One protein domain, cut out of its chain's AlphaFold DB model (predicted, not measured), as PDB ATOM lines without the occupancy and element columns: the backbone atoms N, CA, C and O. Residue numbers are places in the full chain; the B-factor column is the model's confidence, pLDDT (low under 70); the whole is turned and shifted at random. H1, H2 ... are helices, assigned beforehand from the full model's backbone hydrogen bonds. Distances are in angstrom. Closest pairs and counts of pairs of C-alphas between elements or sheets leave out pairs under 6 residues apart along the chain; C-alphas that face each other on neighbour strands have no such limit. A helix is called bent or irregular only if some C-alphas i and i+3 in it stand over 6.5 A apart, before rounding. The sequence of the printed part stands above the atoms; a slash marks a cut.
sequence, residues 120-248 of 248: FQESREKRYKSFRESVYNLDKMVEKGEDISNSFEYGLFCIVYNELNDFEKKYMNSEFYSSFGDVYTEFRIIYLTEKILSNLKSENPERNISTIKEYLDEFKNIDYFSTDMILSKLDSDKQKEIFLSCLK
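Overview. This is residues 120 to 248 of the 248 residues of an uncharacterized protein of Candidatus Gracilibacteria bacterium (UniProt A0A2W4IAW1). This is a rod of two helical lobes set end to end and joined by the helix H4: at one end the helical hairpin of H1 and H2 with H3 near it, at the other end the helical hairpin of H4 and H5, with the short H6 packed on H4 and H7 packed on H5 across the far end of the rod. H4 begins near H1, H2 and H3, its centre is the nearest to the mean of the C-alphas, and it folds back into H5. The printed part has 129 residues, with seven named helices in the order H1 to H7 and no named strand; the class is all helix. It is only just compact, close to loose, with a radius of gyration of the C-alphas of 16.6 A, and spans 53 by 25 by 23 A.

Along the chain. Find C-alpha 120 at (35.382, -2.187, 45.247); from there H1, residues 120 to 144, runs 36.3 A. Next come H2, residues 152 to 163, 16.9 A long, and H3, residues 166 to 176, 15.8 A. Look for C-alpha 183 at (19.737, -2.186, 26.831), where H4, residues 183 to 200, begins its 26.0 A. H5, residues 205 to 220, spans 20.3 A; it is irregular, with C-alphas 207 and 210 7.7 A apart, and has a kink of 44 degrees near residue 212. H6 is residues 228 to 231, 4.9 A, and H7, residues 237 to 246, 14.3 A, ends at C-alpha 246, (23.082, -1.292, -0.075).

Arrangement. Begin at the hub, H4, which touches H5, H6 and H7. H4 and H5 form a helical hairpin at a shallow tilt of 18 degrees, opposite ways; their closest C-alphas, Ile 196 and Ile 212, are 5.4 A apart. H4 touches H6 with residues 193 to 197 alone, closest at the C-alphas of Thr 193 and Ile 230, 6.4 A. With residue 200 alone H4 only just touches H7, with 3 pairs of C-alphas within 8 A; the closest, Leu 200 and Gln 239, are 5.9 A apart. H5 touches H7 at a steep tilt of 54 degrees, closest at the C-alphas of Lys 213 and Cys 246, 5.8 A. At the other end, H1 touches H2 with residues 127 to 138 alone, a hairpin at 38 degrees, only just steep; the C-alphas of Ser 134 and Phe 157 are closest, 5.5 A. H3 touches no helix; it is close but not clearly touching H4, about perpendicular at 80 degrees, the closest C-alphas being Asn 173 and Val 183, 6.0 A. Among the pairs that are apart are H1 and H7. Every O i to N i+4 pair is within hydrogen-bond range in H1, H2, H4 and H7, 6 of 7 in H3 and 9 of 12 in H5; H6 is too short for one.

Size, cuts and confidence. The C-alphas of Phe 120 and Asp 237 are the two farthest apart, 55.0 A. The printed part has no cut and no long link. Look for low confidence, pLDDT under 70, at residues 120 to 124, 178 to 181 and 223 to 224.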
ATOM      1  N   PHE A 120      35.853  -1.483  46.429       48.84
ATOM      2  CA  PHE A 120      35.382  -2.187  45.247       48.84
ATOM      3  C   PHE A 120      33.880  -1.961  45.053       48.84
ATOM      4  O   PHE A 120      33.464  -1.622  43.944       48.84
ATOM      5  N   GLN A 121      33.086  -2.066  46.121       52.88
ATOM      6  CA  GLN A 121      31.653  -1.772  46.130       52.88
ATOM      7  C   GLN A 121      31.372  -0.309  45.775       52.88
ATOM      8  O   GLN A 121      30.568  -0.070  44.884       52.88
ATOM      9  N   GLU A 122      32.095   0.655  46.344       56.34
ATOM     10  CA  GLU A 122      31.954   2.083  46.030       56.34
ATOM     11  C   GLU A 122      32.286   2.372  44.552       56.34
ATOM     12  O   GLU A 122      31.552   3.077  43.854       56.34
ATOM     13  N   SER A 123      33.352   1.759  44.017       63.81
ATOM     14  CA  SER A 123      33.706   1.872  42.594       63.81
ATOM     15  C   SER A 123      32.640   1.261  41.676       63.81
ATOM     16  O   SER A 123      32.360   1.790  40.597       63.81
ATOM     17  N   ARG A 124      32.018   0.165  42.117       66.19
ATOM     18  CA  ARG A 124      30.985  -0.572  41.389       66.19
ATOM     19  C   ARG A 124      29.652   0.169  41.411       66.19
ATOM     20  O   ARG A 124      29.050   0.346  40.358       66.19
ATOM     21  N   GLU A 125      29.237   0.679  42.565       73.94
ATOM     22  CA  GLU A 125      28.047   1.521  42.712       73.94
ATOM     23  C   GLU A 125      28.159   2.797  41.887       73.94
ATOM     24  O   GLU A 125      27.197   3.185  41.222       73.94
ATOM     25  N   LYS A 126      29.341   3.423  41.851       76.12
ATOM     26  CA  LYS A 126      29.580   4.585  40.991       76.12
ATOM     27  C   LYS A 126      29.409   4.237  39.511       76.12
ATOM     28  O   LYS A 126      28.720   4.973  38.809       76.12
ATOM     29  N   ARG A 127      29.970   3.111  39.043       72.38
ATOM     30  CA  ARG A 127      29.770   2.632  37.660       72.38
ATOM     31  C   ARG A 127      28.296   2.360  37.361       72.38
ATOM     32  O   ARG A 127      27.804   2.783  36.320       72.38
ATOM     33  N   TYR A 128      27.570   1.723  38.278       81.38
ATOM     34  CA  TYR A 128      26.140   1.436  38.110       81.38
ATOM     35  C   TYR A 128      25.291   2.695  38.085       81.38
ATOM     36  O   TYR A 128      24.398   2.821  37.253       81.38
ATOM     37  N   LYS A 129      25.595   3.656  38.956       85.50
ATOM     38  CA  LYS A 129      24.945   4.960  38.948       85.50
ATOM     39  C   LYS A 129      25.168   5.670  37.615       85.50
ATOM     40  O   LYS A 129      24.192   6.081  36.999       85.50
ATOM     41  N   SER A 130      26.414   5.750  37.142       78.31
ATOM     42  CA  SER A 130      26.728   6.351  35.841       78.31
ATOM     43  C   SER A 130      26.022   5.634  34.692       78.31
ATOM     44  O   SER A 130      25.475   6.295  33.818       78.31
ATOM     45  N   PHE A 131      25.951   4.302  34.725       82.62
ATOM     46  CA  PHE A 131      25.205   3.531  33.734       82.62
ATOM     47  C   PHE A 131      23.716   3.894  33.719       82.62
ATOM     48  O   PHE A 131      23.173   4.218  32.666       82.62
ATOM     49  N   ARG A 132      23.059   3.885  34.888       86.38
ATOM     50  CA  ARG A 132      21.635   4.235  35.011       86.38
ATOM     51  C   ARG A 132      21.357   5.661  34.547       86.38
ATOM     52  O   ARG A 132      20.365   5.893  33.866       86.38
ATOM     53  N   GLU A 133      22.227   6.603  34.904       88.25
ATOM     54  CA  GLU A 133      22.122   7.998  34.468       88.25
ATOM     55  C   GLU A 133      22.248   8.121  32.944       88.25
ATOM     56  O   GLU A 133      21.442   8.813  32.325       88.25
ATOM     57  N   SER A 134      23.201   7.415  32.325       85.50
ATOM     58  CA  SER A 134      23.348   7.392  30.867       85.50
ATOM     59  C   SER A 134      22.128   6.791  30.168       85.50
ATOM     60  O   SER A 134      21.636   7.404  29.227       85.50
ATOM     61  N   VAL A 135      21.606   5.655  30.645       89.31
ATOM     62  CA  VAL A 135      20.384   5.037  30.095       89.31
ATOM     63  C   VAL A 135      19.201   6.001  30.190       89.31
ATOM     64  O   VAL A 135      18.570   6.298  29.184       89.31
ATOM     65  N   TYR A 136      18.965   6.586  31.366       91.50
ATOM     66  CA  TYR A 136      17.862   7.526  31.577       91.50
ATOM     67  C   TYR A 136      17.952   8.782  30.697       91.50
ATOM     68  O   TYR A 136      16.936   9.295  30.222       91.50
ATOM     69  N   ASN A 137      19.160   9.307  30.482       90.62
ATOM     70  CA  ASN A 137      19.358  10.455  29.602       90.62
ATOM     71  C   ASN A 137      19.119  10.088  28.135       90.62
ATOM     72  O   ASN A 137      18.476  10.860  27.428       90.62
ATOM     73  N   LEU A 138      19.580   8.913  27.698       91.75
ATOM     74  CA  LEU A 138      19.332   8.417  26.347       91.75
ATOM     75  C   LEU A 138      17.841   8.183  26.094       91.75
ATOM     76  O   LEU A 138      17.329   8.653  25.081       91.75
ATOM     77  N   ASP A 139      17.123   7.562  27.033       92.31
ATOM     78  CA  ASP A 139      15.669   7.385  26.939       92.31
ATOM     79  C   ASP A 139      14.958   8.731  26.769       92.31
ATOM     80  O   ASP A 139      14.135   8.902  25.873       92.31
ATOM     81  N   LYS A 140      15.342   9.742  27.558       93.56
ATOM     82  CA  LYS A 140      14.795  11.099  27.423       93.56
ATOM     83  C   LYS A 140      15.074  11.745  26.072       93.56
ATOM     84  O   LYS A 140      14.238  12.514  25.599       93.56
ATOM     85  N   MET A 141      16.249  11.519  25.491       93.94
ATOM     86  CA  MET A 141      16.571  12.030  24.157       93.94
ATOM     87  C   MET A 141      15.667  11.370  23.113       93.94
ATOM     88  O   MET A 141      15.027  12.069  22.330       93.94
ATOM     89  N   VAL A 142      15.522  10.044  23.181       90.44
ATOM     90  CA  VAL A 142      14.646   9.271  22.290       90.44
ATOM     91  C   VAL A 142      13.187   9.721  22.417       90.44
ATOM     92  O   VAL A 142      12.542   9.980  21.402       90.44
ATOM     93  N   GLU A 143      12.674   9.896  23.638       92.75
ATOM     94  CA  GLU A 143      11.313  10.395  23.898       92.75
ATOM     95  C   GLU A 143      11.060  11.784  23.293       92.75
ATOM     96  O   GLU A 143       9.953  12.080  22.837       92.75
ATOM     97  N   LYS A 144      12.082  12.643  23.270       94.75
ATOM     98  CA  LYS A 144      12.014  13.978  22.662       94.75
ATOM     99  C   LYS A 144      12.242  13.975  21.150       94.75
ATOM    100  O   LYS A 144      12.063  15.018  20.521       94.75
ATOM    101  N   GLY A 145      12.627  12.840  20.567       89.19
ATOM    102  CA  GLY A 145      13.019  12.736  19.163       89.19
ATOM    103  C   GLY A 145      14.366  13.398  18.851       89.19
ATOM    104  O   GLY A 145      14.570  13.845  17.725       89.19
ATOM    105  N   GLU A 146      15.254  13.505  19.839       92.31
ATOM    106  CA  GLU A 146      16.629  13.982  19.669       92.31
ATOM    107  C   GLU A 146      17.539  12.825  19.222       92.31
ATOM    108  O   GLU A 146      17.422  11.711  19.733       92.31
ATOM    109  N   ASP A 147      18.462  13.092  18.292       88.06
ATOM    110  CA  ASP A 147      19.421  12.089  17.811       88.06
ATOM    111  C   ASP A 147      20.438  11.727  18.909       88.06
ATOM    112  O   ASP A 147      21.143  12.598  19.434       88.06
ATOM    113  N   ILE A 148      20.594  10.435  19.211       91.50
ATOM    114  CA  ILE A 148      21.558   9.961  20.219       91.50
ATOM    115  C   ILE A 148      22.944   9.660  19.638       91.50
ATOM    116  O   ILE A 148      23.937   9.649  20.365       91.50
ATOM    117  N   SER A 149      23.058   9.422  18.335       86.38
ATOM    118  CA  SER A 149      24.228   8.800  17.701       86.38
ATOM    119  C   SER A 149      25.498   9.654  17.670       86.38
ATOM    120  O   SER A 149      26.588   9.142  17.388       86.38
ATOM    121  N   ASN A 150      25.371  10.949  17.961       79.25
ATOM    122  CA  ASN A 150      26.478  11.893  18.134       79.25
ATOM    123  C   ASN A 150      26.509  12.512  19.541       79.25
ATOM    124  O   ASN A 150      27.244  13.472  19.768       79.25
ATOM    125  N   SER A 151      25.699  11.998  20.469       80.12
ATOM    126  CA  SER A 151      25.596  12.531  21.825       80.12
ATOM    127  C   SER A 151      26.769  12.093  22.701       80.12
ATOM    128  O   SER A 151      27.361  11.022  22.515       80.12
ATOM    129  N   PHE A 152      27.095  12.928  23.686       76.19
ATOM    130  CA  PHE A 152      28.055  12.568  24.727       76.19
ATOM    131  C   PHE A 152      27.527  11.389  25.556       76.19
ATOM    132  O   PHE A 152      28.277  10.485  25.918       76.19
ATOM    133  N   GLU A 153      26.220  11.379  25.792       81.12
ATOM    134  CA  GLU A 153      25.460  10.393  26.545       81.12
ATOM    135  C   GLU A 153      25.626   8.988  25.959       81.12
ATOM    136  O   GLU A 153      25.918   8.049  26.701       81.12
ATOM    137  N   TYR A 154      25.533   8.842  24.634       80.25
ATOM    138  CA  TYR A 154      25.717   7.555  23.958       80.25
ATOM    139  C   TYR A 154      27.170   7.069  24.029       80.25
ATOM    140  O   TYR A 154      27.432   5.880  24.236       80.25
ATOM    141  N   GLY A 155      28.133   7.989  23.900       75.31
ATOM    142  CA  GLY A 155      29.551   7.678  24.079       75.31
ATOM    143  C   GLY A 155      29.855   7.184  25.495       75.31
ATOM    144  O   GLY A 155      30.487   6.140  25.664       75.31
ATOM    145  N   LEU A 156      29.350   7.896  26.506       76.19
ATOM    146  CA  LEU A 156      29.490   7.521  27.912       76.19
ATOM    147  C   LEU A 156      28.836   6.164  28.194       76.19
ATOM    148  O   LEU A 156      29.456   5.310  28.823       76.19
ATOM    149  N   PHE A 157      27.630   5.936  27.672       84.69
ATOM    150  CA  PHE A 157      26.931   4.660  27.780       84.69
ATOM    151  C   PHE A 157      27.770   3.492  27.245       84.69
ATOM    152  O   PHE A 157      27.953   2.500  27.948       84.69
ATOM    153  N   CYS A 158      28.336   3.622  26.039       79.38
ATOM    154  CA  CYS A 158      29.166   2.574  25.441       79.38
ATOM    155  C   CYS A 158      30.424   2.286  26.269       79.38
ATOM    156  O   CYS A 158      30.782   1.123  26.444       79.38
ATOM    157  N   ILE A 159      31.097   3.327  26.774       79.31
ATOM    158  CA  ILE A 159      32.287   3.171  27.623       79.31
ATOM    159  C   ILE A 159      31.917   2.400  28.886       79.31
ATOM    160  O   ILE A 159      32.506   1.358  29.161       79.31
ATOM    161  N   VAL A 160      30.897   2.871  29.609       77.19
ATOM    162  CA  VAL A 160      30.491   2.260  30.877       77.19
ATOM    163  C   VAL A 160      30.013   0.826  30.655       77.19
ATOM    164  O   VAL A 160      30.442  -0.058  31.388       77.19
ATOM    165  N   TYR A 161      29.192   0.558  29.633       83.75
ATOM    166  CA  TYR A 161      28.708  -0.796  29.339       83.75
ATOM    167  C   TYR A 161      29.842  -1.771  28.999       83.75
ATOM    168  O   TYR A 161      29.815  -2.924  29.427       83.75
ATOM    169  N   ASN A 162      30.856  -1.323  28.253       80.50
ATOM    170  CA  ASN A 162      31.996  -2.161  27.878       80.50
ATOM    171  C   ASN A 162      32.932  -2.469  29.055       80.50
ATOM    172  O   ASN A 162      33.618  -3.489  29.025       80.50
ATOM    173  N   GLU A 163      32.945  -1.627  30.089       78.94
ATOM    174  CA  GLU A 163      33.678  -1.882  31.334       78.94
ATOM    175  C   GLU A 163      32.976  -2.892  32.256       78.94
ATOM    176  O   GLU A 163      33.607  -3.424  33.171       78.94
ATOM    177  N   LEU A 164      31.687  -3.178  32.033       76.06
ATOM    178  CA  LEU A 164      30.938  -4.161  32.812       76.06
ATOM    179  C   LEU A 164      31.298  -5.593  32.401       76.06
ATOM    180  O   LEU A 164      31.371  -5.924  31.213       76.06
ATOM    181  N   ASN A 165      31.432  -6.481  33.385       77.56
ATOM    182  CA  ASN A 165      31.510  -7.920  33.116       77.56
ATOM    183  C   ASN A 165      30.116  -8.533  32.865       77.56
ATOM    184  O   ASN A 165      29.089  -7.898  33.102       77.56
ATOM    185  N   ASP A 166      30.063  -9.788  32.415       75.00
ATOM    186  CA  ASP A 166      28.814 -10.447  32.000       75.00
ATOM    187  C   ASP A 166      27.752 -10.532  33.108       75.00
ATOM    188  O   ASP A 166      26.559 -10.357  32.848       75.00
ATOM    189  N   PHE A 167      28.166 -10.764  34.359       72.88
ATOM    190  CA  PHE A 167      27.241 -10.776  35.494       72.88
ATOM    191  C   PHE A 167      26.647  -9.386  35.728       72.88
ATOM    192  O   PHE A 167      25.447  -9.247  35.958       72.88
ATOM    193  N   GLU A 168      27.484  -8.353  35.652       77.88
ATOM    194  CA  GLU A 168      27.058  -6.967  35.828       77.88
ATOM    195  C   GLU A 168      26.124  -6.529  34.701       77.88
ATOM    196  O   GLU A 168      25.078  -5.959  34.988       77.88
ATOM    197  N   LYS A 169      26.434  -6.865  33.443       82.31
ATOM    198  CA  LYS A 169      25.553  -6.610  32.294       82.31
ATOM    199  C   LYS A 169      24.191  -7.266  32.480       82.31
ATOM    200  O   LYS A 169      23.170  -6.610  32.308       82.31
ATOM    201  N   LYS A 170      24.159  -8.535  32.903       78.75
ATOM    202  CA  LYS A 170      22.907  -9.254  33.180       78.75
ATOM    203  C   LYS A 170      22.098  -8.589  34.295       78.75
ATOM    204  O   LYS A 170      20.887  -8.443  34.156       78.75
ATOM    205  N   TYR A 171      22.763  -8.186  35.379       81.25
ATOM    206  CA  TYR A 171      22.126  -7.464  36.477       81.25
ATOM    207  C   TYR A 171      21.545  -6.129  35.995       81.25
ATOM    208  O   TYR A 171      20.352  -5.899  36.161       81.25
ATOM    209  N   MET A 172      22.345  -5.294  35.324       83.06
ATOM    210  CA  MET A 172      21.893  -3.990  34.835       83.06
ATOM    211  C   MET A 172      20.749  -4.128  33.827       83.06
ATOM    212  O   MET A 172      19.741  -3.447  33.966       83.06
ATOM    213  N   ASN A 173      20.843  -5.051  32.867       82.88
ATOM    214  CA  ASN A 173      19.767  -5.304  31.904       82.88
ATOM    215  C   ASN A 173      18.462  -5.730  32.591       82.88
ATOM    216  O   ASN A 173      17.393  -5.300  32.165       82.88
ATOM    217  N   SER A 174      18.533  -6.496  33.687       78.38
ATOM    218  CA  SER A 174      17.342  -6.894  34.453       78.38
ATOM    219  C   SER A 174      16.647  -5.740  35.186       78.38
ATOM    220  O   SER A 174      15.472  -5.861  35.526       78.38
ATOM    221  N   GLU A 175      17.340  -4.618  35.417       80.75
ATOM    222  CA  GLU A 175      16.725  -3.423  36.011       80.75
ATOM    223  C   GLU A 175      15.845  -2.659  35.015       80.75
ATOM    224  O   GLU A 175      14.906  -1.985  35.431       80.75
ATOM    225  N   PHE A 176      16.127  -2.778  33.714       77.38
ATOM    226  CA  PHE A 176      15.407  -2.069  32.651       77.38
ATOM    227  C   PHE A 176      14.443  -2.974  31.876       77.38
ATOM    228  O   PHE A 176      13.380  -2.523  31.455       77.38
ATOM    229  N   TYR A 177      14.763  -4.262  31.733       70.50
ATOM    230  CA  TYR A 177      13.956  -5.226  30.989       70.50
ATOM    231  C   TYR A 177      13.656  -6.467  31.822       70.50
ATOM    232  O   TYR A 177      14.539  -7.088  32.406       70.50
ATOM    233  N   SER A 178      12.390  -6.889  31.821       52.94
ATOM    234  CA  SER A 178      11.922  -7.954  32.708       52.94
ATOM    235  C   SER A 178      12.398  -9.360  32.332       52.94
ATOM    236  O   SER A 178      12.319 -10.240  33.187       52.94
ATOM    237  N   SER A 179      12.867  -9.618  31.097       51.75
ATOM    238  CA  SER A 179      13.313 -10.987  30.763       51.75
ATOM    239  C   SER A 179      14.121 -11.244  29.480       51.75
ATOM    240  O   SER A 179      14.733 -12.303  29.427       51.75
ATOM    241  N   PHE A 180      14.189 -10.359  28.473       50.94
ATOM    242  CA  PHE A 180      14.928 -10.669  27.222       50.94
ATOM    243  C   PHE A 180      15.553  -9.464  26.492       50.94
ATOM    244  O   PHE A 180      16.101  -9.638  25.409       50.94
ATOM    245  N   GLY A 181      15.477  -8.259  27.062       62.78
ATOM    246  CA  GLY A 181      16.049  -7.056  26.455       62.78
ATOM    247  C   GLY A 181      17.489  -6.833  26.901       62.78
ATOM    248  O   GLY A 181      17.793  -6.929  28.092       62.78
ATOM    249  N   ASP A 182      18.368  -6.529  25.950       82.19
ATOM    250  CA  ASP A 182      19.690  -5.976  26.230       82.19
ATOM    251  C   ASP A 182      19.652  -4.476  25.932       82.19
ATOM    252  O   ASP A 182      19.494  -4.073  24.779       82.19
ATOM    253  N   VAL A 183      19.815  -3.646  26.966       88.00
ATOM    254  CA  VAL A 183      19.737  -2.186  26.831       88.00
ATOM    255  C   VAL A 183      20.812  -1.643  25.890       88.00
ATOM    256  O   VAL A 183      20.593  -0.641  25.213       88.00
ATOM    257  N   TYR A 184      21.954  -2.331  25.782       89.62
ATOM    258  CA  TYR A 184      22.964  -1.987  24.789       89.62
ATOM    259  C   TYR A 184      22.466  -2.219  23.377       89.62
ATOM    260  O   TYR A 184      22.630  -1.350  22.524       89.62
ATOM    261  N   THR A 185      21.825  -3.359  23.146       89.06
ATOM    262  CA  THR A 185      21.274  -3.699  21.836       89.06
ATOM    263  C   THR A 185      20.214  -2.681  21.412       89.06
ATOM    264  O   THR A 185      20.270  -2.190  20.288       89.06
ATOM    265  N   GLU A 186      19.326  -2.280  22.319       89.12
ATOM    266  CA  GLU A 186      18.273  -1.288  22.055       89.12
ATOM    267  C   GLU A 186      18.846   0.065  21.600       89.12
ATOM    268  O   GLU A 186      18.528   0.560  20.515       89.12
ATOM    269  N   PHE A 187      19.786   0.640  22.357       90.31
ATOM    270  CA  PHE A 187      20.416   1.895  21.938       90.31
ATOM    271  C   PHE A 187      21.325   1.725  20.720       90.31
ATOM    272  O   PHE A 187      21.459   2.658  19.924       90.31
ATOM    273  N   ARG A 188      21.934   0.548  20.526       91.56
ATOM    274  CA  ARG A 188      22.761   0.273  19.346       91.56
ATOM    275  C   ARG A 188      21.927   0.265  18.070       91.56
ATOM    276  O   ARG A 188      22.357   0.830  17.067       91.56
ATOM    277  N   ILE A 189      20.725  -0.303  18.117       90.38
ATOM    278  CA  ILE A 189      19.755  -0.284  17.018       90.38
ATOM    279  C   ILE A 189      19.405   1.162  16.631       90.38
ATOM    280  O   ILE A 189      19.438   1.515  15.447       90.38
ATOM    281  N   ILE A 190      19.116   2.016  17.619       90.94
ATOM    282  CA  ILE A 190      18.800   3.434  17.389       90.94
ATOM    283  C   ILE A 190      20.010   4.156  16.781       90.94
ATOM    284  O   ILE A 190      19.881   4.787  15.732       90.94
ATOM    285  N   TYR A 191      21.198   3.980  17.368       92.31
ATOM    286  CA  TYR A 191      22.449   4.539  16.857       92.31
ATOM    287  C   TYR A 191      22.683   4.187  15.382       92.31
ATOM    288  O   TYR A 191      22.944   5.073  14.567       92.31
ATOM    289  N   LEU A 192      22.587   2.902  15.026       92.19
ATOM    290  CA  LEU A 192      22.837   2.434  13.660       92.19
ATOM    291  C   LEU A 192      21.798   2.998  12.692       92.19
ATOM    292  O   LEU A 192      22.150   3.454  11.603       92.19
ATOM    293  N   THR A 193      20.534   3.042  13.115       91.62
ATOM    294  CA  THR A 193      19.443   3.638  12.339       91.62
ATOM    295  C   THR A 193      19.726   5.107  12.032       91.62
ATOM    296  O   THR A 193      19.671   5.512  10.871       91.62
ATOM    297  N   GLU A 194      20.084   5.906  13.036       92.38
ATOM    298  CA  GLU A 194      20.414   7.322  12.850       92.38
ATOM    299  C   GLU A 194      21.637   7.524  11.952       92.38
ATOM    300  O   GLU A 194      21.608   8.370  11.056       92.38
ATOM    301  N   LYS A 195      22.698   6.724  12.122       92.75
ATOM    302  CA  LYS A 195      23.893   6.806  11.269       92.75
ATOM    303  C   LYS A 195      23.585   6.488   9.811       92.75
ATOM    304  O   LYS A 195      24.052   7.203   8.920       92.75
ATOM    305  N   ILE A 196      22.784   5.457   9.552       93.25
ATOM    306  CA  ILE A 196      22.358   5.104   8.194       93.25
ATOM    307  C   ILE A 196      21.505   6.231   7.603       93.25
ATOM    308  O   ILE A 196      21.780   6.690   6.491       93.25
ATOM    309  N   LEU A 197      20.516   6.728   8.351       92.88
ATOM    310  CA  LEU A 197      19.643   7.813   7.901       92.88
ATOM    311  C   LEU A 197      20.416   9.103   7.628       92.88
ATOM    312  O   LEU A 197      20.192   9.724   6.596       92.88
ATOM    313  N   SER A 198      21.353   9.485   8.496       92.75
ATOM    314  CA  SER A 198      22.196  10.671   8.312       92.75
ATOM    315  C   SER A 198      22.994  10.600   7.005       92.75
ATOM    316  O   SER A 198      23.021  11.559   6.232       92.75
ATOM    317  N   ASN A 199      23.567   9.434   6.690       92.62
ATOM    318  CA  ASN A 199      24.305   9.239   5.444       92.62
ATOM    319  C   ASN A 199      23.387   9.237   4.208       92.62
ATOM    320  O   ASN A 199      23.744   9.833   3.188       92.62
ATOM    321  N   LEU A 200      22.197   8.632   4.299       93.38
ATOM    322  CA  LEU A 200      21.193   8.618   3.224       93.38
ATOM    323  C   LEU A 200      20.567   9.998   2.972       93.38
ATOM    324  O   LEU A 200      20.256  10.331   1.830       93.38
ATOM    325  N   LYS A 201      20.375  10.802   4.021       91.50
ATOM    326  CA  LYS A 201      19.802  12.157   3.950       91.50
ATOM    327  C   LYS A 201      20.842  13.246   3.674       91.50
ATOM    328  O   LYS A 201      20.476  14.413   3.571       91.50
ATOM    329  N   SER A 202      22.117  12.881   3.546       91.00
ATOM    330  CA  SER A 202      23.181  13.819   3.186       91.00
ATOM    331  C   SER A 202      22.972  14.412   1.784       91.00
ATOM    332  O   SER A 202      22.203  13.884   0.984       91.00
ATOM    333  N   GLU A 203      23.686  15.493   1.452       90.19
ATOM    334  CA  GLU A 203      23.584  16.130   0.127       90.19
ATOM    335  C   GLU A 203      24.004  15.205  -1.032       90.19
ATOM    336  O   GLU A 203      23.546  15.375  -2.162       90.19
ATOM    337  N   ASN A 204      24.883  14.229  -0.771       89.88
ATOM    338  CA  ASN A 204      25.402  13.297  -1.774       89.88
ATOM    339  C   ASN A 204      25.509  11.870  -1.201       89.88
ATOM    340  O   ASN A 204      26.615  11.401  -0.905       89.88
ATOM    341  N   PRO A 205      24.371  11.178  -1.018       88.56
ATOM    342  CA  PRO A 205      24.326   9.866  -0.376       88.56
ATOM    343  C   PRO A 205      25.082   8.784  -1.154       88.56
ATOM    344  O   PRO A 205      25.576   7.833  -0.552       88.56
ATOM    345  N   GLU A 206      25.250   8.936  -2.471       91.31
ATOM    346  CA  GLU A 206      26.015   8.007  -3.306       91.31
ATOM    347  C   GLU A 206      27.493   7.921  -2.901       91.31
ATOM    348  O   GLU A 206      28.119   6.872  -3.048       91.31
ATOM    349  N   ARG A 207      28.058   9.003  -2.350       91.06
ATOM    350  CA  ARG A 207      29.434   9.001  -1.824       91.06
ATOM    351  C   ARG A 207      29.570   8.244  -0.507       91.06
ATOM    352  O   ARG A 207      30.670   7.812  -0.180       91.06
ATOM    353  N   ASN A 208      28.467   8.045   0.209       92.19
ATOM    354  CA  ASN A 208      28.453   7.428   1.532       92.19
ATOM    355  C   ASN A 208      28.071   5.942   1.491       92.19
ATOM    356  O   ASN A 208      27.921   5.329   2.543       92.19
ATOM    357  N   ILE A 209      27.924   5.341   0.303       93.19
ATOM    358  CA  ILE A 209      27.484   3.942   0.149       93.19
ATOM    359  C   ILE A 209      28.346   2.972   0.969       93.19
ATOM    360  O   ILE A 209      27.789   2.094   1.619       93.19
ATOM    361  N   SER A 210      29.678   3.132   0.982       91.44
ATOM    362  CA  SER A 210      30.567   2.265   1.782       91.44
ATOM    363  C   SER A 210      30.224   2.337   3.269       91.44
ATOM    364  O   SER A 210      29.977   1.318   3.899       91.44
ATOM    365  N   THR A 211      30.112   3.552   3.803       92.19
ATOM    366  CA  THR A 211      29.780   3.798   5.210       92.19
ATOM    367  C   THR A 211      28.377   3.302   5.566       92.19
ATOM    368  O   THR A 211      28.166   2.730   6.630       92.19
ATOM    369  N   ILE A 212      27.404   3.469   4.665       93.50
ATOM    370  CA  ILE A 212      26.049   2.932   4.845       93.50
ATOM    371  C   ILE A 212      26.084   1.404   4.917       93.50
ATOM    372  O   ILE A 212      25.420   0.830   5.777       93.50
ATOM    373  N   LYS A 213      26.862   0.749   4.045       94.31
ATOM    374  CA  LYS A 213      27.046  -0.708   4.058       94.31
ATOM    375  C   LYS A 213      27.704  -1.191   5.344       94.31
ATOM    376  O   LYS A 213      27.206  -2.142   5.926       94.31
ATOM    377  N   GLU A 214      28.737  -0.506   5.828       94.00
ATOM    378  CA  GLU A 214      29.400  -0.839   7.096       94.00
ATOM    379  C   GLU A 214      28.411  -0.845   8.272       94.00
ATOM    380  O   GLU A 214      28.323  -1.830   9.003       94.00
ATOM    381  N   TYR A 215      27.602   0.211   8.416       93.25
ATOM    382  CA  TYR A 215      26.583   0.257   9.468       93.25
ATOM    383  C   TYR A 215      25.467  -0.769   9.262       93.25
ATOM    384  O   TYR A 215      24.969  -1.332  10.232       93.25
ATOM    385  N   LEU A 216      25.066  -1.025   8.016       92.25
ATOM    386  CA  LEU A 216      24.070  -2.046   7.692       92.25
ATOM    387  C   LEU A 216      24.552  -3.454   8.024       92.25
ATOM    388  O   LEU A 216      23.773  -4.253   8.534       92.25
ATOM    389  N   ASP A 217      25.804  -3.768   7.721       91.69
ATOM    390  CA  ASP A 217      26.377  -5.079   7.998       91.69
ATOM    391  C   ASP A 217      26.509  -5.305   9.502       91.69
ATOM    392  O   ASP A 217      26.208  -6.397   9.978       91.69
ATOM    393  N   GLU A 218      26.842  -4.265  10.269       91.00
ATOM    394  CA  GLU A 218      26.749  -4.331  11.724       91.00
ATOM    395  C   GLU A 218      25.304  -4.559  12.194       91.00
ATOM    396  O   GLU A 218      25.049  -5.439  13.014       91.00
ATOM    397  N   PHE A 219      24.343  -3.817  11.640       89.56
ATOM    398  CA  PHE A 219      22.940  -3.898  12.044       89.56
ATOM    399  C   PHE A 219      22.332  -5.279  11.754       89.56
ATOM    400  O   PHE A 219      21.611  -5.819  12.588       89.56
ATOM    401  N   LYS A 220      22.676  -5.906  10.621       88.50
ATOM    402  CA  LYS A 220      22.239  -7.269  10.263       88.50
ATOM    403  C   LYS A 220      22.691  -8.342  11.260       88.50
ATOM    404  O   LYS A 220      22.076  -9.402  11.299       88.50
ATOM    405  N   ASN A 221      23.747  -8.091  12.037       86.06
ATOM    406  CA  ASN A 221      24.237  -9.029  13.051       86.06
ATOM    407  C   ASN A 221      23.462  -8.944  14.379       86.06
ATOM    408  O   ASN A 221      23.773  -9.689  15.306       86.06
ATOM    409  N   ILE A 222      22.480  -8.045  14.490       85.25
ATOM    410  CA  ILE A 222      21.617  -7.906  15.665       85.25
ATOM    411  C   ILE A 222      20.324  -8.703  15.432       85.25
ATOM    412  O   ILE A 222      19.666  -8.515  14.408       85.25
ATOM    413  N   ASP A 223      19.921  -9.533  16.405       68.12
ATOM    414  CA  ASP A 223      18.806 -10.511  16.328       68.12
ATOM    415  C   ASP A 223      17.397  -9.926  16.048       68.12
ATOM    416  O   ASP A 223      16.411 -10.660  15.994       68.12
ATOM    417  N   TYR A 224      17.278  -8.617  15.806       68.94
ATOM    418  CA  TYR A 224      16.018  -7.907  15.551       68.94
ATOM    419  C   TYR A 224      16.113  -6.876  14.413       68.94
ATOM    420  O   TYR A 224      15.342  -5.916  14.361       68.94
ATOM    421  N   PHE A 225      17.056  -7.051  13.483       74.88
ATOM    422  CA  PHE A 225      17.165  -6.188  12.306       74.88
ATOM    423  C   PHE A 225      15.878  -6.189  11.463       74.88
ATOM    424  O   PHE A 225      15.424  -7.231  10.988       74.88
ATOM    425  N   SER A 226      15.334  -4.996  11.208       78.94
ATOM    426  CA  SER A 226      14.245  -4.789  10.251       78.94
ATOM    427  C   SER A 226      14.551  -3.617   9.327       78.94
ATOM    428  O   SER A 226      14.787  -2.489   9.763       78.94
ATOM    429  N   THR A 227      14.480  -3.868   8.021       84.50
ATOM    430  CA  THR A 227      14.622  -2.830   6.992       84.50
ATOM    431  C   THR A 227      13.490  -1.807   7.039       84.50
ATOM    432  O   THR A 227      13.692  -0.657   6.647       84.50
ATOM    433  N   ASP A 228      12.317  -2.189   7.553       86.94
ATOM    434  CA  ASP A 228      11.129  -1.329   7.613       86.94
ATOM    435  C   ASP A 228      11.339  -0.128   8.544       86.94
ATOM    436  O   ASP A 228      10.832   0.971   8.288       86.94
ATOM    437  N   MET A 229      12.160  -0.302   9.584       84.38
ATOM    438  CA  MET A 229      12.532   0.765  10.517       84.38
ATOM    439  C   MET A 229      13.265   1.921   9.826       84.38
ATOM    440  O   MET A 229      13.079   3.080  10.192       84.38
ATOM    441  N   ILE A 230      14.073   1.614   8.808       90.69
ATOM    442  CA  ILE A 230      14.799   2.618   8.024       90.69
ATOM    443  C   ILE A 230      13.909   3.130   6.892       90.69
ATOM    444  O   ILE A 230      13.771   4.340   6.724       90.69
ATOM    445  N   LEU A 231      13.257   2.229   6.147       92.00
ATOM    446  CA  LEU A 231      12.421   2.579   4.992       92.00
ATOM    447  C   LEU A 231      11.288   3.550   5.345       92.00
ATOM    448  O   LEU A 231      11.008   4.460   4.566       92.00
ATOM    449  N   SER A 232      10.667   3.389   6.517       90.50
ATOM    450  CA  SER A 232       9.590   4.267   6.998       90.50
ATOM    451  C   SER A 232      10.034   5.706   7.290       90.50
ATOM    452  O   SER A 232       9.189   6.597   7.345       90.50
ATOM    453  N   LYS A 233      11.341   5.952   7.447       91.06
ATOM    454  CA  LYS A 233      11.927   7.265   7.771       91.06
ATOM    455  C   LYS A 233      12.577   7.967   6.568       91.06
ATOM    456  O   LYS A 233      13.158   9.043   6.742       91.06
ATOM    457  N   LEU A 234      12.528   7.367   5.374       92.44
ATOM    458  CA  LEU A 234      13.074   7.938   4.139       92.44
ATOM    459  C   LEU A 234      12.012   8.717   3.361       92.44
ATOM    460  O   LEU A 234      10.946   8.192   3.036       92.44
ATOM    461  N   ASP A 235      12.358   9.947   2.991       90.44
ATOM    462  CA  ASP A 235      11.407  10.934   2.473       90.44
ATOM    463  C   ASP A 235      11.348  10.957   0.934       90.44
ATOM    464  O   ASP A 235      10.447  11.556   0.353       90.44
ATOM    465  N   SER A 236      12.295  10.299   0.252       91.31
ATOM    466  CA  SER A 236      12.373  10.288  -1.216       91.31
ATOM    467  C   SER A 236      12.657   8.908  -1.804       91.31
ATOM    468  O   SER A 236      13.354   8.086  -1.204       91.31
ATOM    469  N   ASP A 237      12.170   8.676  -3.023       92.12
ATOM    470  CA  ASP A 237      12.406   7.427  -3.757       92.12
ATOM    471  C   ASP A 237      13.892   7.213  -4.054       92.12
ATOM    472  O   ASP A 237      14.391   6.103  -3.909       92.12
ATOM    473  N   LYS A 238      14.640   8.292  -4.324       91.06
ATOM    474  CA  LYS A 238      16.097   8.236  -4.500       91.06
ATOM    475  C   LYS A 238      16.805   7.662  -3.265       91.06
ATOM    476  O   LYS A 238      17.668   6.797  -3.392       91.06
ATOM    477  N   GLN A 239      16.447   8.120  -2.064       93.50
ATOM    478  CA  GLN A 239      17.024   7.589  -0.822       93.50
ATOM    479  C   GLN A 239      16.685   6.109  -0.634       93.50
ATOM    480  O   GLN A 239      17.550   5.325  -0.242       93.50
ATOM    481  N   LYS A 240      15.440   5.720  -0.938       94.06
ATOM    482  CA  LYS A 240      14.988   4.327  -0.858       94.06
ATOM    483  C   LYS A 240      15.747   3.440  -1.841       94.06
ATOM    484  O   LYS A 240      16.220   2.383  -1.445       94.06
ATOM    485  N   GLU A 241      15.925   3.873  -3.087       94.06
ATOM    486  CA  GLU A 241      16.699   3.143  -4.096       94.06
ATOM    487  C   GLU A 241      18.151   2.925  -3.660       94.06
ATOM    488  O   GLU A 241      18.654   1.803  -3.739       94.06
ATOM    489  N   ILE A 242      18.810   3.967  -3.138       93.81
ATOM    490  CA  ILE A 242      20.183   3.857  -2.626       93.81
ATOM    491  C   ILE A 242      20.236   2.880  -1.453       93.81
ATOM    492  O   ILE A 242      21.075   1.977  -1.455       93.81
ATOM    493  N   PHE A 243      19.328   3.000  -0.485       95.00
ATOM    494  CA  PHE A 243      19.266   2.086   0.652       95.00
ATOM    495  C   PHE A 243      19.061   0.629   0.214       95.00
ATOM    496  O   PHE A 243      19.834  -0.246   0.601       95.00
ATOM    497  N   LEU A 244      18.088   0.370  -0.663       92.81
ATOM    498  CA  LEU A 244      17.824  -0.962  -1.213       92.81
ATOM    499  C   LEU A 244      19.018  -1.508  -2.008       92.81
ATOM    500  O   LEU A 244      19.258  -2.714  -2.006       92.81
ATOM    501  N   SER A 245      19.796  -0.643  -2.666       92.75
ATOM    502  CA  SER A 245      21.038  -1.050  -3.332       92.75
ATOM    503  C   SER A 245      22.128  -1.480  -2.343       92.75
ATOM    504  O   SER A 245      22.939  -2.341  -2.675       92.75
ATOM    505  N   CYS A 246      22.126  -0.933  -1.122       92.06
ATOM    506  CA  CYS A 246      23.082  -1.292  -0.075       92.06
ATOM    507  C   CYS A 246      22.752  -2.630   0.602       92.06
ATOM    508  O   CYS A 246      23.630  -3.232   1.215       92.06
ATOM    509  N   LEU A 247      21.507  -3.104   0.479       86.62
ATOM    510  CA  LEU A 247      21.068  -4.401   1.002       86.62
ATOM    511  C   LEU A 247      21.467  -5.589   0.110       86.62
ATOM    512  O   LEU A 247      21.390  -6.725   0.575       86.62
ATOM    513  N   LYS A 248      21.864  -5.332  -1.143       77.38
ATOM    514  CA  LYS A 248      22.363  -6.331  -2.103       77.38
ATOM    515  C   LYS A 248      23.852  -6.601  -1.905       77.38
ATOM    516  O   LYS A 248      24.210  -7.792  -2.000       77.38
TER     517      LYS A 248